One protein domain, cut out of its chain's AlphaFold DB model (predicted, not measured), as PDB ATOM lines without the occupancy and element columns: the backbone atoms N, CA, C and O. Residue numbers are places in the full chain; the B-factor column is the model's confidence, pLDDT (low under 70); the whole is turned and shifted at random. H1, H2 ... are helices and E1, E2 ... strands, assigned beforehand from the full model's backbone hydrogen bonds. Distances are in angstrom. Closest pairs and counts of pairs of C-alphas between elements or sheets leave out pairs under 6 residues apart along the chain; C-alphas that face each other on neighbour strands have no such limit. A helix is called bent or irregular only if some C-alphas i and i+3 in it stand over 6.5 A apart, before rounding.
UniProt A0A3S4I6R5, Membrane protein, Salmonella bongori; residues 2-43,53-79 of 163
ATOM      1  N   ASP A   2      44.160 -43.621  33.545       87.25
ATOM      2  CA  ASP A   2      45.027 -44.592  34.215       87.25
ATOM      3  C   ASP A   2      46.010 -45.228  33.212       87.25
ATOM      4  O   ASP A   2      45.934 -44.998  32.002       87.25
ATOM      5  N   GLU A   3      46.983 -45.988  33.708       91.00
ATOM      6  CA  GLU A   3      48.024 -46.587  32.862       91.00
ATOM      7  C   GLU A   3      47.464 -47.604  31.859       91.00
ATOM      8  O   GLU A   3      47.942 -47.672  30.726       91.00
ATOM      9  N   LEU A   4      46.434 -48.368  32.242       89.69
ATOM     10  CA  LEU A   4      45.834 -49.385  31.382       89.69
ATOM     11  C   LEU A   4      45.080 -48.725  30.226       89.69
ATOM     12  O   LEU A   4      45.309 -49.075  29.071       89.69
ATOM     13  N   THR A   5      44.250 -47.722  30.516       86.56
ATOM     14  CA  THR A   5      43.527 -46.955  29.487       86.56
ATOM     15  C   THR A   5      44.454 -46.079  28.640       86.56
ATOM     16  O   THR A   5      44.125 -45.742  27.505       86.56
ATOM     17  N   SER A   6      45.645 -45.749  29.145       93.88
ATOM     18  CA  SER A   6      46.671 -45.020  28.390       93.88
ATOM     19  C   SER A   6      47.460 -45.899  27.417       93.88
ATOM     20  O   SER A   6      48.068 -45.361  26.490       93.88
ATOM     21  N   ALA A   7      47.491 -47.221  27.609       94.88
ATOM     22  CA  ALA A   7      48.405 -48.113  26.896       94.88
ATOM     23  C   ALA A   7      48.253 -48.045  25.368       94.88
ATOM     24  O   ALA A   7      49.254 -47.882  24.669       94.88
ATOM     25  N   ASP A   8      47.018 -48.086  24.862       93.44
ATOM     26  CA  ASP A   8      46.736 -48.029  23.422       93.44
ATOM     27  C   ASP A   8      47.148 -46.678  22.817       93.44
ATOM     28  O   ASP A   8      47.836 -46.626  21.799       93.44
ATOM     29  N   LEU A   9      46.842 -45.571  23.503       95.31
ATOM     30  CA  LEU A   9      47.236 -44.227  23.062       95.31
ATOM     31  C   LEU A   9      48.758 -44.069  23.009       95.31
ATOM     32  O   LEU A   9      49.300 -43.453  22.090       95.31
ATOM     33  N   LEU A  10      49.468 -44.615  24.000       95.88
ATOM     34  CA  LEU A  10      50.927 -44.570  24.045       95.88
ATOM     35  C   LEU A  10      51.567 -45.491  23.003       95.88
ATOM     36  O   LEU A  10      52.638 -45.161  22.487       95.88
ATOM     37  N   TYR A  11      50.925 -46.612  22.675       95.38
ATOM     38  CA  TYR A  11      51.339 -47.484  21.581       95.38
ATOM     39  C   TYR A  11      51.235 -46.760  20.234       95.38
ATOM     40  O   TYR A  11      52.221 -46.708  19.495       95.38
ATOM     41  N   ASP A  12      50.099 -46.115  19.965       94.69
ATOM     42  CA  ASP A  12      49.872 -45.348  18.736       94.69
ATOM     43  C   ASP A  12      50.784 -44.117  18.636       94.69
ATOM     44  O   ASP A  12      51.270 -43.768  17.555       94.69
ATOM     45  N   ALA A  13      51.080 -43.473  19.769       94.75
ATOM     46  CA  ALA A  13      52.038 -42.373  19.828       94.75
ATOM     47  C   ALA A  13      53.481 -42.831  19.547       94.75
ATOM     48  O   ALA A  13      54.280 -42.073  18.983       94.75
ATOM     49  N   GLY A  14      53.845 -44.051  19.950       93.75
ATOM     50  CA  GLY A  14      55.195 -44.593  19.827       93.75
ATOM     51  C   GLY A  14      56.263 -43.646  20.392       93.75
ATOM     52  O   GLY A  14      56.196 -43.202  21.538       93.75
ATOM     53  N   ASN A  15      57.259 -43.312  19.563       93.81
ATOM     54  CA  ASN A  15      58.344 -42.377  19.903       93.81
ATOM     55  C   ASN A  15      58.115 -40.957  19.351       93.81
ATOM     56  O   ASN A  15      59.069 -40.192  19.184       93.81
ATOM     57  N   ALA A  16      56.876 -40.601  18.999       95.50
ATOM     58  CA  ALA A  16      56.570 -39.291  18.444       95.50
ATOM     59  C   ALA A  16      56.916 -38.170  19.435       95.50
ATOM     60  O   ALA A  16      56.559 -38.219  20.614       95.50
ATOM     61  N   ALA A  17      57.573 -37.121  18.936       93.62
ATOM     62  CA  ALA A  17      57.905 -35.957  19.750       93.62
ATOM     63  C   ALA A  17      56.625 -35.276  20.285       93.62
ATOM     64  O   ALA A  17      55.635 -35.198  19.541       93.62
ATOM     65  N   PRO A  18      56.630 -34.749  21.525       88.94
ATOM     66  CA  PRO A  18      55.504 -33.995  22.074       88.94
ATOM     67  C   PRO A  18      55.040 -32.875  21.133       88.94
ATOM     68  O   PRO A  18      55.858 -32.190  20.519       88.94
ATOM     69  N   GLY A  19      53.724 -32.705  20.989       90.50
ATOM     70  CA  GLY A  19      53.131 -31.685  20.110       90.50
ATOM     71  C   GLY A  19      53.224 -31.972  18.604       90.50
ATOM     72  O   GLY A  19      52.777 -31.150  17.799       90.50
ATOM     73  N   SER A  20      53.776 -33.121  18.199       96.56
ATOM     74  CA  SER A  20      53.742 -33.573  16.803       96.56
ATOM     75  C   SER A  20      52.313 -33.826  16.310       96.56
ATOM     76  O   SER A  20      51.369 -33.928  17.094       96.56
ATOM     77  N   GLU A  21      52.142 -33.967  14.992       97.00
ATOM     78  CA  GLU A  21      50.826 -34.275  14.413       97.00
ATOM     79  C   GLU A  21      50.213 -35.580  14.925       97.00
ATOM     80  O   GLU A  21      48.994 -35.702  14.964       97.00
ATOM     81  N   ILE A  22      51.032 -36.538  15.363       97.25
ATOM     82  CA  ILE A  22      50.533 -37.774  15.973       97.25
ATOM     83  C   ILE A  22      49.793 -37.443  17.277       97.25
ATOM     84  O   ILE A  22      48.617 -37.768  17.411       97.25
ATOM     85  N   TRP A  23      50.424 -36.690  18.184       97.12
ATOM     86  CA  TRP A  23      49.794 -36.270  19.441       97.12
ATOM     87  C   TRP A  23      48.561 -35.387  19.234       97.12
ATOM     88  O   TRP A  23      47.598 -35.500  19.986       97.12
ATOM     89  N   LYS A  24      48.553 -34.527  18.209       97.31
ATOM     90  CA  LYS A  24      47.375 -33.704  17.893       97.31
ATOM     91  C   LYS A  24      46.193 -34.533  17.398       97.31
ATOM     92  O   LYS A  24      45.064 -34.239  17.777       97.31
ATOM     93  N   LYS A  25      46.439 -35.558  16.573       97.06
ATOM     94  CA  LYS A  25      45.393 -36.484  16.112       97.06
ATOM     95  C   LYS A  25      44.809 -37.282  17.272       97.06
ATOM     96  O   LYS A  25      43.597 -37.251  17.446       97.06
ATOM     97  N   LEU A  26      45.662 -37.865  18.114       97.06
ATOM     98  CA  LEU A  26      45.230 -38.584  19.318       97.06
ATOM     99  C   LEU A  26      44.426 -37.677  20.259       97.06
ATOM    100  O   LEU A  26      43.356 -38.051  20.732       97.06
ATOM    101  N   ALA A  27      44.887 -36.439  20.473       97.44
ATOM    102  CA  ALA A  27      44.146 -35.458  21.259       97.44
ATOM    103  C   ALA A  27      42.759 -35.172  20.663       97.44
ATOM    104  O   ALA A  27      41.785 -35.102  21.405       97.44
ATOM    105  N   ALA A  28      42.649 -35.025  19.339       96.88
ATOM    106  CA  ALA A  28      41.377 -34.771  18.665       96.88
ATOM    107  C   ALA A  28      40.415 -35.967  18.748       96.88
ATOM    108  O   ALA A  28      39.223 -35.769  18.979       96.88
ATOM    109  N   GLU A  29      40.923 -37.190  18.596       95.31
ATOM    110  CA  GLU A  29      40.146 -38.429  18.703       95.31
ATOM    111  C   GLU A  29      39.580 -38.610  20.113       95.31
ATOM    112  O   GLU A  29      38.370 -38.770  20.284       95.31
ATOM    113  N   VAL A  30      40.421 -38.479  21.142       95.25
ATOM    114  CA  VAL A  30      39.963 -38.591  22.533       95.25
ATOM    115  C   VAL A  30      39.033 -37.433  22.904       95.25
ATOM    116  O   VAL A  30      37.998 -37.656  23.531       95.25
ATOM    117  N   MET A  31      39.320 -36.204  22.462       95.94
ATOM    118  CA  MET A  31      38.443 -35.056  22.711       95.94
ATOM    119  C   MET A  31      37.064 -35.222  22.053       95.94
ATOM    120  O   MET A  31      36.070 -34.768  22.615       95.94
ATOM    121  N   ALA A  32      36.965 -35.889  20.897       94.44
ATOM    122  CA  ALA A  32      35.678 -36.191  20.266       94.44
ATOM    123  C   ALA A  32      34.806 -37.108  21.142       94.44
ATOM    124  O   ALA A  32      33.606 -36.862  21.273       94.44
ATOM    125  N   ASN A  33      35.411 -38.096  21.808       90.56
ATOM    126  CA  ASN A  33      34.712 -38.957  22.766       90.56
ATOM    127  C   ASN A  33      34.291 -38.181  24.020       90.56
ATOM    128  O   ASN A  33      33.130 -38.235  24.420       90.56
ATOM    129  N   VAL A  34      35.205 -37.390  24.592       92.25
ATOM    130  CA  VAL A  34      34.925 -36.531  25.756       92.25
ATOM    131  C   VAL A  34      33.776 -35.557  25.455       92.25
ATOM    132  O   VAL A  34      32.905 -35.350  26.295       92.25
ATOM    133  N   LEU A  35      33.717 -34.995  24.244       92.06
ATOM    134  CA  LEU A  35      32.602 -34.158  23.784       92.06
ATOM    135  C   LEU A  35      31.272 -34.919  23.745       92.06
ATOM    136  O   LEU A  35      30.256 -34.384  24.191       92.06
ATOM    137  N   GLY A  36      31.276 -36.148  23.220       87.94
ATOM    138  CA  GLY A  36      30.092 -37.010  23.164       87.94
ATOM    139  C   GLY A  36      29.529 -37.355  24.544       87.94
ATOM    140  O   GLY A  36      28.324 -37.533  24.680       87.94
ATOM    141  N   GLN A  37      30.387 -37.359  25.565       87.44
ATOM    142  CA  GLN A  37      30.047 -37.656  26.959       87.44
ATOM    143  C   GLN A  37      29.866 -36.400  27.824       87.44
ATOM    144  O   GLN A  37      30.003 -36.444  29.044       87.44
ATOM    145  N   TYR A  38      29.594 -35.244  27.205       90.19
ATOM    146  CA  TYR A  38      29.408 -33.969  27.912       90.19
ATOM    147  C   TYR A  38      30.563 -33.626  28.868       90.19
ATOM    148  O   TYR A  38      30.355 -33.094  29.960       90.19
ATOM    149  N   TYR A  39      31.794 -33.908  28.443       92.81
ATOM    150  CA  TYR A  39      33.027 -33.673  29.196       92.81
ATOM    151  C   TYR A  39      33.127 -34.446  30.512       92.81
ATOM    152  O   TYR A  39      33.956 -34.093  31.353       92.81
ATOM    153  N   PHE A  40      32.255 -35.440  30.716       92.38
ATOM    154  CA  PHE A  40      32.088 -36.148  31.983       92.38
ATOM    155  C   PHE A  40      31.831 -35.213  33.166       92.38
ATOM    156  O   PHE A  40      32.018 -35.613  34.300       92.38
ATOM    157  N   THR A  41      31.475 -33.944  32.938       94.31
ATOM    158  CA  THR A  41      31.521 -32.908  33.973       94.31
ATOM    159  C   THR A  41      30.194 -32.178  34.045       94.31
ATOM    160  O   THR A  41      29.673 -31.689  33.044       94.31
ATOM    161  N   GLU A  42      29.665 -32.032  35.255       95.19
ATOM    162  CA  GLU A  42      28.507 -31.189  35.528       95.19
ATOM    163  C   GLU A  42      28.902 -29.995  36.387       95.19
ATOM    164  O   GLU A  42      29.643 -30.145  37.354       95.19
ATOM    165  N   VAL A  43      28.351 -28.819  36.077       97.06
ATOM    166  CA  VAL A  43      28.451 -27.620  36.918       97.06
ATOM    167  C   VAL A  43      27.046 -27.174  37.289       97.06
ATOM    168  O   VAL A  43      26.147 -27.126  36.449       97.06
ATOM    169  N   LYS A  53      30.089 -23.871  26.705       94.69
ATOM    170  CA  LYS A  53      30.159 -23.689  25.255       94.69
ATOM    171  C   LYS A  53      30.173 -25.051  24.559       94.69
ATOM    172  O   LYS A  53      30.660 -26.045  25.091       94.69
ATOM    173  N   ASN A  54      29.696 -25.064  23.315       89.38
ATOM    174  CA  ASN A  54      29.579 -26.292  22.521       89.38
ATOM    175  C   ASN A  54      30.926 -26.971  22.222       89.38
ATOM    176  O   ASN A  54      30.931 -28.107  21.760       89.38
ATOM    177  N   ARG A  55      32.052 -26.264  22.395       91.25
ATOM    178  CA  ARG A  55      33.401 -26.778  22.138       91.25
ATOM    179  C   ARG A  55      34.403 -26.200  23.142       91.25
ATOM    180  O   ARG A  55      34.245 -25.029  23.513       91.25
ATOM    181  N   PRO A  56      35.443 -26.964  23.523       94.81
ATOM    182  CA  PRO A  56      36.575 -26.431  24.268       94.81
ATOM    183  C   PRO A  56      37.323 -25.405  23.410       94.81
ATOM    184  O   PRO A  56      37.320 -25.485  22.179       94.81
ATOM    185  N   THR A  57      37.955 -24.423  24.048       95.12
ATOM    186  CA  THR A  57      38.757 -23.414  23.332       95.12
ATOM    187  C   THR A  57      40.151 -23.915  23.006       95.12
ATOM    188  O   THR A  57      40.725 -23.515  21.999       95.12
ATOM    189  N   GLU A  58      40.677 -24.794  23.850       96.56
ATOM    190  CA  GLU A  58      42.011 -25.368  23.745       96.56
ATOM    191  C   GLU A  58      41.947 -26.807  24.236       96.56
ATOM    192  O   GLU A  58      41.207 -27.107  25.175       96.56
ATOM    193  N   TYR A  59      42.711 -27.687  23.598       97.31
ATOM    194  CA  TYR A  59      42.968 -29.029  24.093       97.31
ATOM    195  C   TYR A  59      44.293 -29.547  23.536       97.31
ATOM    196  O   TYR A  59      44.771 -29.094  22.494       97.31
ATOM    197  N   GLY A  60      44.886 -30.505  24.231       97.00
ATOM    198  CA  GLY A  60      46.122 -31.156  23.836       97.00
ATOM    199  C   GLY A  60      46.338 -32.424  24.639       97.00
ATOM    200  O   GLY A  60      45.711 -32.630  25.675       97.00
ATOM    201  N   MET A  61      47.229 -33.271  24.139       96.56
ATOM    202  CA  MET A  61      47.591 -34.503  24.814       96.56
ATOM    203  C   MET A  61      49.104 -34.608  24.955       96.56
ATOM    204  O   MET A  61      49.851 -34.290  24.024       96.56
ATOM    205  N   THR A  62      49.542 -35.041  26.128       95.44
ATOM    206  CA  THR A  62      50.942 -35.264  26.476       95.44
ATOM    207  C   THR A  62      51.131 -36.653  27.067       95.44
ATOM    208  O   THR A  62      50.178 -37.329  27.456       95.44
ATOM    209  N   ARG A  63      52.392 -37.079  27.128       94.88
ATOM    210  CA  ARG A  63      52.807 -38.250  27.891       94.88
ATOM    211  C   ARG A  63      53.408 -37.805  29.214       94.88
ATOM    212  O   ARG A  63      54.364 -37.031  29.211       94.88
ATOM    213  N   GLU A  64      52.928 -38.382  30.303       93.75
ATOM    214  CA  GLU A  64      53.527 -38.278  31.629       93.75
ATOM    215  C   GLU A  64      53.824 -39.689  32.131       93.75
ATOM    216  O   GLU A  64      52.919 -40.458  32.428       93.75
ATOM    217  N   ALA A  65      55.104 -40.075  32.134       92.69
ATOM    218  CA  ALA A  65      55.543 -41.446  32.416       92.69
ATOM    219  C   ALA A  65      54.782 -42.514  31.588       92.69
ATOM    220  O   ALA A  65      55.065 -42.686  30.393       92.69
ATOM    221  N   HIS A  66      53.849 -43.230  32.216       93.19
ATOM    222  CA  HIS A  66      53.024 -44.290  31.624       93.19
ATOM    223  C   HIS A  66      51.572 -43.862  31.381       93.19
ATOM    224  O   HIS A  66      50.730 -44.692  31.058       93.19
ATOM    225  N   GLN A  67      51.287 -42.565  31.483       94.88
ATOM    226  CA  GLN A  67      49.956 -42.007  31.312       94.88
ATOM    227  C   GLN A  67      49.900 -41.086  30.097       94.88
ATOM    228  O   GLN A  67      50.807 -40.288  29.834       94.88
ATOM    229  N   ALA A  68      48.800 -41.189  29.361       95.38
ATOM    230  CA  ALA A  68      48.374 -40.165  28.430       95.38
ATOM    231  C   ALA A  68      47.529 -39.137  29.201       95.38
ATOM    232  O   ALA A  68      46.563 -39.473  29.896       95.38
ATOM    233  N   VAL A  69      47.909 -37.869  29.094       95.75
ATOM    234  CA  VAL A  69      47.272 -36.757  29.801       95.75
ATOM    235  C   VAL A  69      46.592 -35.871  28.776       95.75
ATOM    236  O   VAL A  69      47.254 -35.264  27.938       95.75
ATOM    237  N   LEU A  70      45.261 -35.829  28.820       96.31
ATOM    238  CA  LEU A  70      44.461 -34.899  28.033       96.31
ATOM    239  C   LEU A  70      44.214 -33.641  28.866       96.31
ATOM    240  O   LEU A  70      43.560 -33.704  29.905       96.31
ATOM    241  N   THR A  71      44.663 -32.499  28.363       96.75
ATOM    242  CA  THR A  71      44.394 -31.185  28.954       96.75
ATOM    243  C   THR A  71      43.473 -30.419  28.026       96.75
ATOM    244  O   THR A  71      43.728 -30.362  26.825       96.75
ATOM    245  N   PHE A  72      42.414 -29.811  28.556       96.94
ATOM    246  CA  PHE A  72      41.501 -28.983  27.774       96.94
ATOM    247  C   PHE A  72      40.890 -27.857  28.608       96.94
ATOM    248  O   PHE A  72      40.765 -27.953  29.826       96.94
ATOM    249  N   THR A  73      40.478 -26.788  27.927       96.75
ATOM    250  CA  THR A  73      39.805 -25.634  28.530       96.75
ATOM    251  C   THR A  73      38.339 -25.645  28.136       96.75
ATOM    252  O   THR A  73      38.014 -25.556  26.949       96.75
ATOM    253  N   LEU A  74      37.456 -25.708  29.133       95.31
ATOM    254  CA  LEU A  74      36.009 -25.776  28.954       95.31
ATOM    255  C   LEU A  74      35.314 -24.500  29.466       95.31
ATOM    256  O   LEU A  74      35.044 -24.377  30.661       95.31
ATOM    257  N   PRO A  75      35.002 -23.525  28.593       95.88
ATOM    258  CA  PRO A  75      34.338 -22.300  29.021       95.88
ATOM    259  C   PRO A  75      32.850 -22.524  29.289       95.88
ATOM    260  O   PRO A  75      32.169 -23.235  28.545       95.88
ATOM    261  N   LEU A  76      32.314 -21.811  30.277       96.56
ATOM    262  CA  LEU A  76      30.869 -21.700  30.481       96.56
ATOM    263  C   LEU A  76      30.216 -20.985  29.283       96.56
ATOM    264  O   LEU A  76      30.826 -20.116  28.651       96.56
ATOM    265  N   ALA A  77      28.981 -21.366  28.958       96.94
ATOM    266  CA  ALA A  77      28.215 -20.791  27.851       96.94
ATOM    267  C   ALA A  77      27.950 -19.298  28.070       96.94
ATOM    268  O   ALA A  77      28.056 -18.501  27.138       96.94
ATOM    269  N   GLU A  78      27.651 -18.937  29.317       96.38
ATOM    270  CA  GLU A  78      27.320 -17.584  29.741       96.38
ATOM    271  C   GLU A  78      28.185 -17.185  30.943       96.38
ATOM    272  O   GLU A  78      28.420 -18.018  31.827       96.38
ATOM    273  N   PRO A  79      28.655 -15.924  31.016       95.56
ATOM    274  CA  PRO A  79      29.341 -15.411  32.196       95.56
ATOM    275  C   PRO A  79      28.496 -15.589  33.458       95.56
ATOM    276  O   PRO A  79      27.302 -15.305  33.459       95.56
TER     277      PRO A  79
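Overview. This is residues 2 to 43 and 53 to 79 of the 163 residues of the protein "Membrane protein" of Salmonella bongori (UniProt A0A3S4I6R5). A hairpin of two strands, E2 and E3, is covered on one face by two helices, its other face bare; H2 crosses under the hairpin and packs mostly on E2, while H1 packs mostly on E3 near the turn. The short strand E1 lies away from this body, beyond the end of H2. The printed part has 69 residues, ordered H1, H2, E1, E2, E3; the sheet is E2 - E3, antiparallel, and the class is mixed, helices and strands. It is only just compact, close to loose, with a radius of gyration of the C-alphas of 12.9 A, and spans 41 by 23 by 18 A.

Along the chain. Find C-alpha 58 at (42.011, -25.368, 23.745), where E2, residues 58 to 64, begins its 19.0 A. E3, residues 67 to 73, runs 19.5 A to C-alpha 73 at (39.805, -25.634, 28.530). H2, residues 21 to 36, covers 22.7 A. H1, residues 3 to 13, covers 14.3 A from C-alpha 3 at (48.024, -46.587, 32.862); it is only just irregular, with C-alphas 5 and 8 6.9 A apart. E1, residues 41 to 43, is 6.8 A long.

Arrangement. Look first at the hairpin of E2 and E3, antiparallel at 161 degrees, where N 60 and O 71 are within hydrogen-bond range at 2.8 A. The closest C-alphas of H2 and E2 are Ala 27 and Met 61, 5.0 A; those of H1 and E3 are Ser 6 and Ala 68, 5.1 A. H1 and H2 form a helical hairpin and touch, H2 with residues 22 to 26 alone; their closest C-alphas are Ala 13 and Ile 22, 6.2 A. They run opposite ways at a steep tilt of 44 degrees. E1 pairs with no named strand and is apart from H1, H2, E2 and E3. Every O i to N i+4 pair is within hydrogen-bond range in H2, and 5 of 7 in H1.

Size, cuts and confidence. The C-alphas farthest apart, Asn 15 and Pro 79, are 41.5 A apart. Residues 44 to 52 are not printed; C-alphas 43 and 53 are 12.4 A apart across this cut. Of the links printed whole, H2 to E1 and E2 to E3 are tight, H1 to H2 is short. The mean pLDDT of the printed part is 94.3, and no printed residue is under 70.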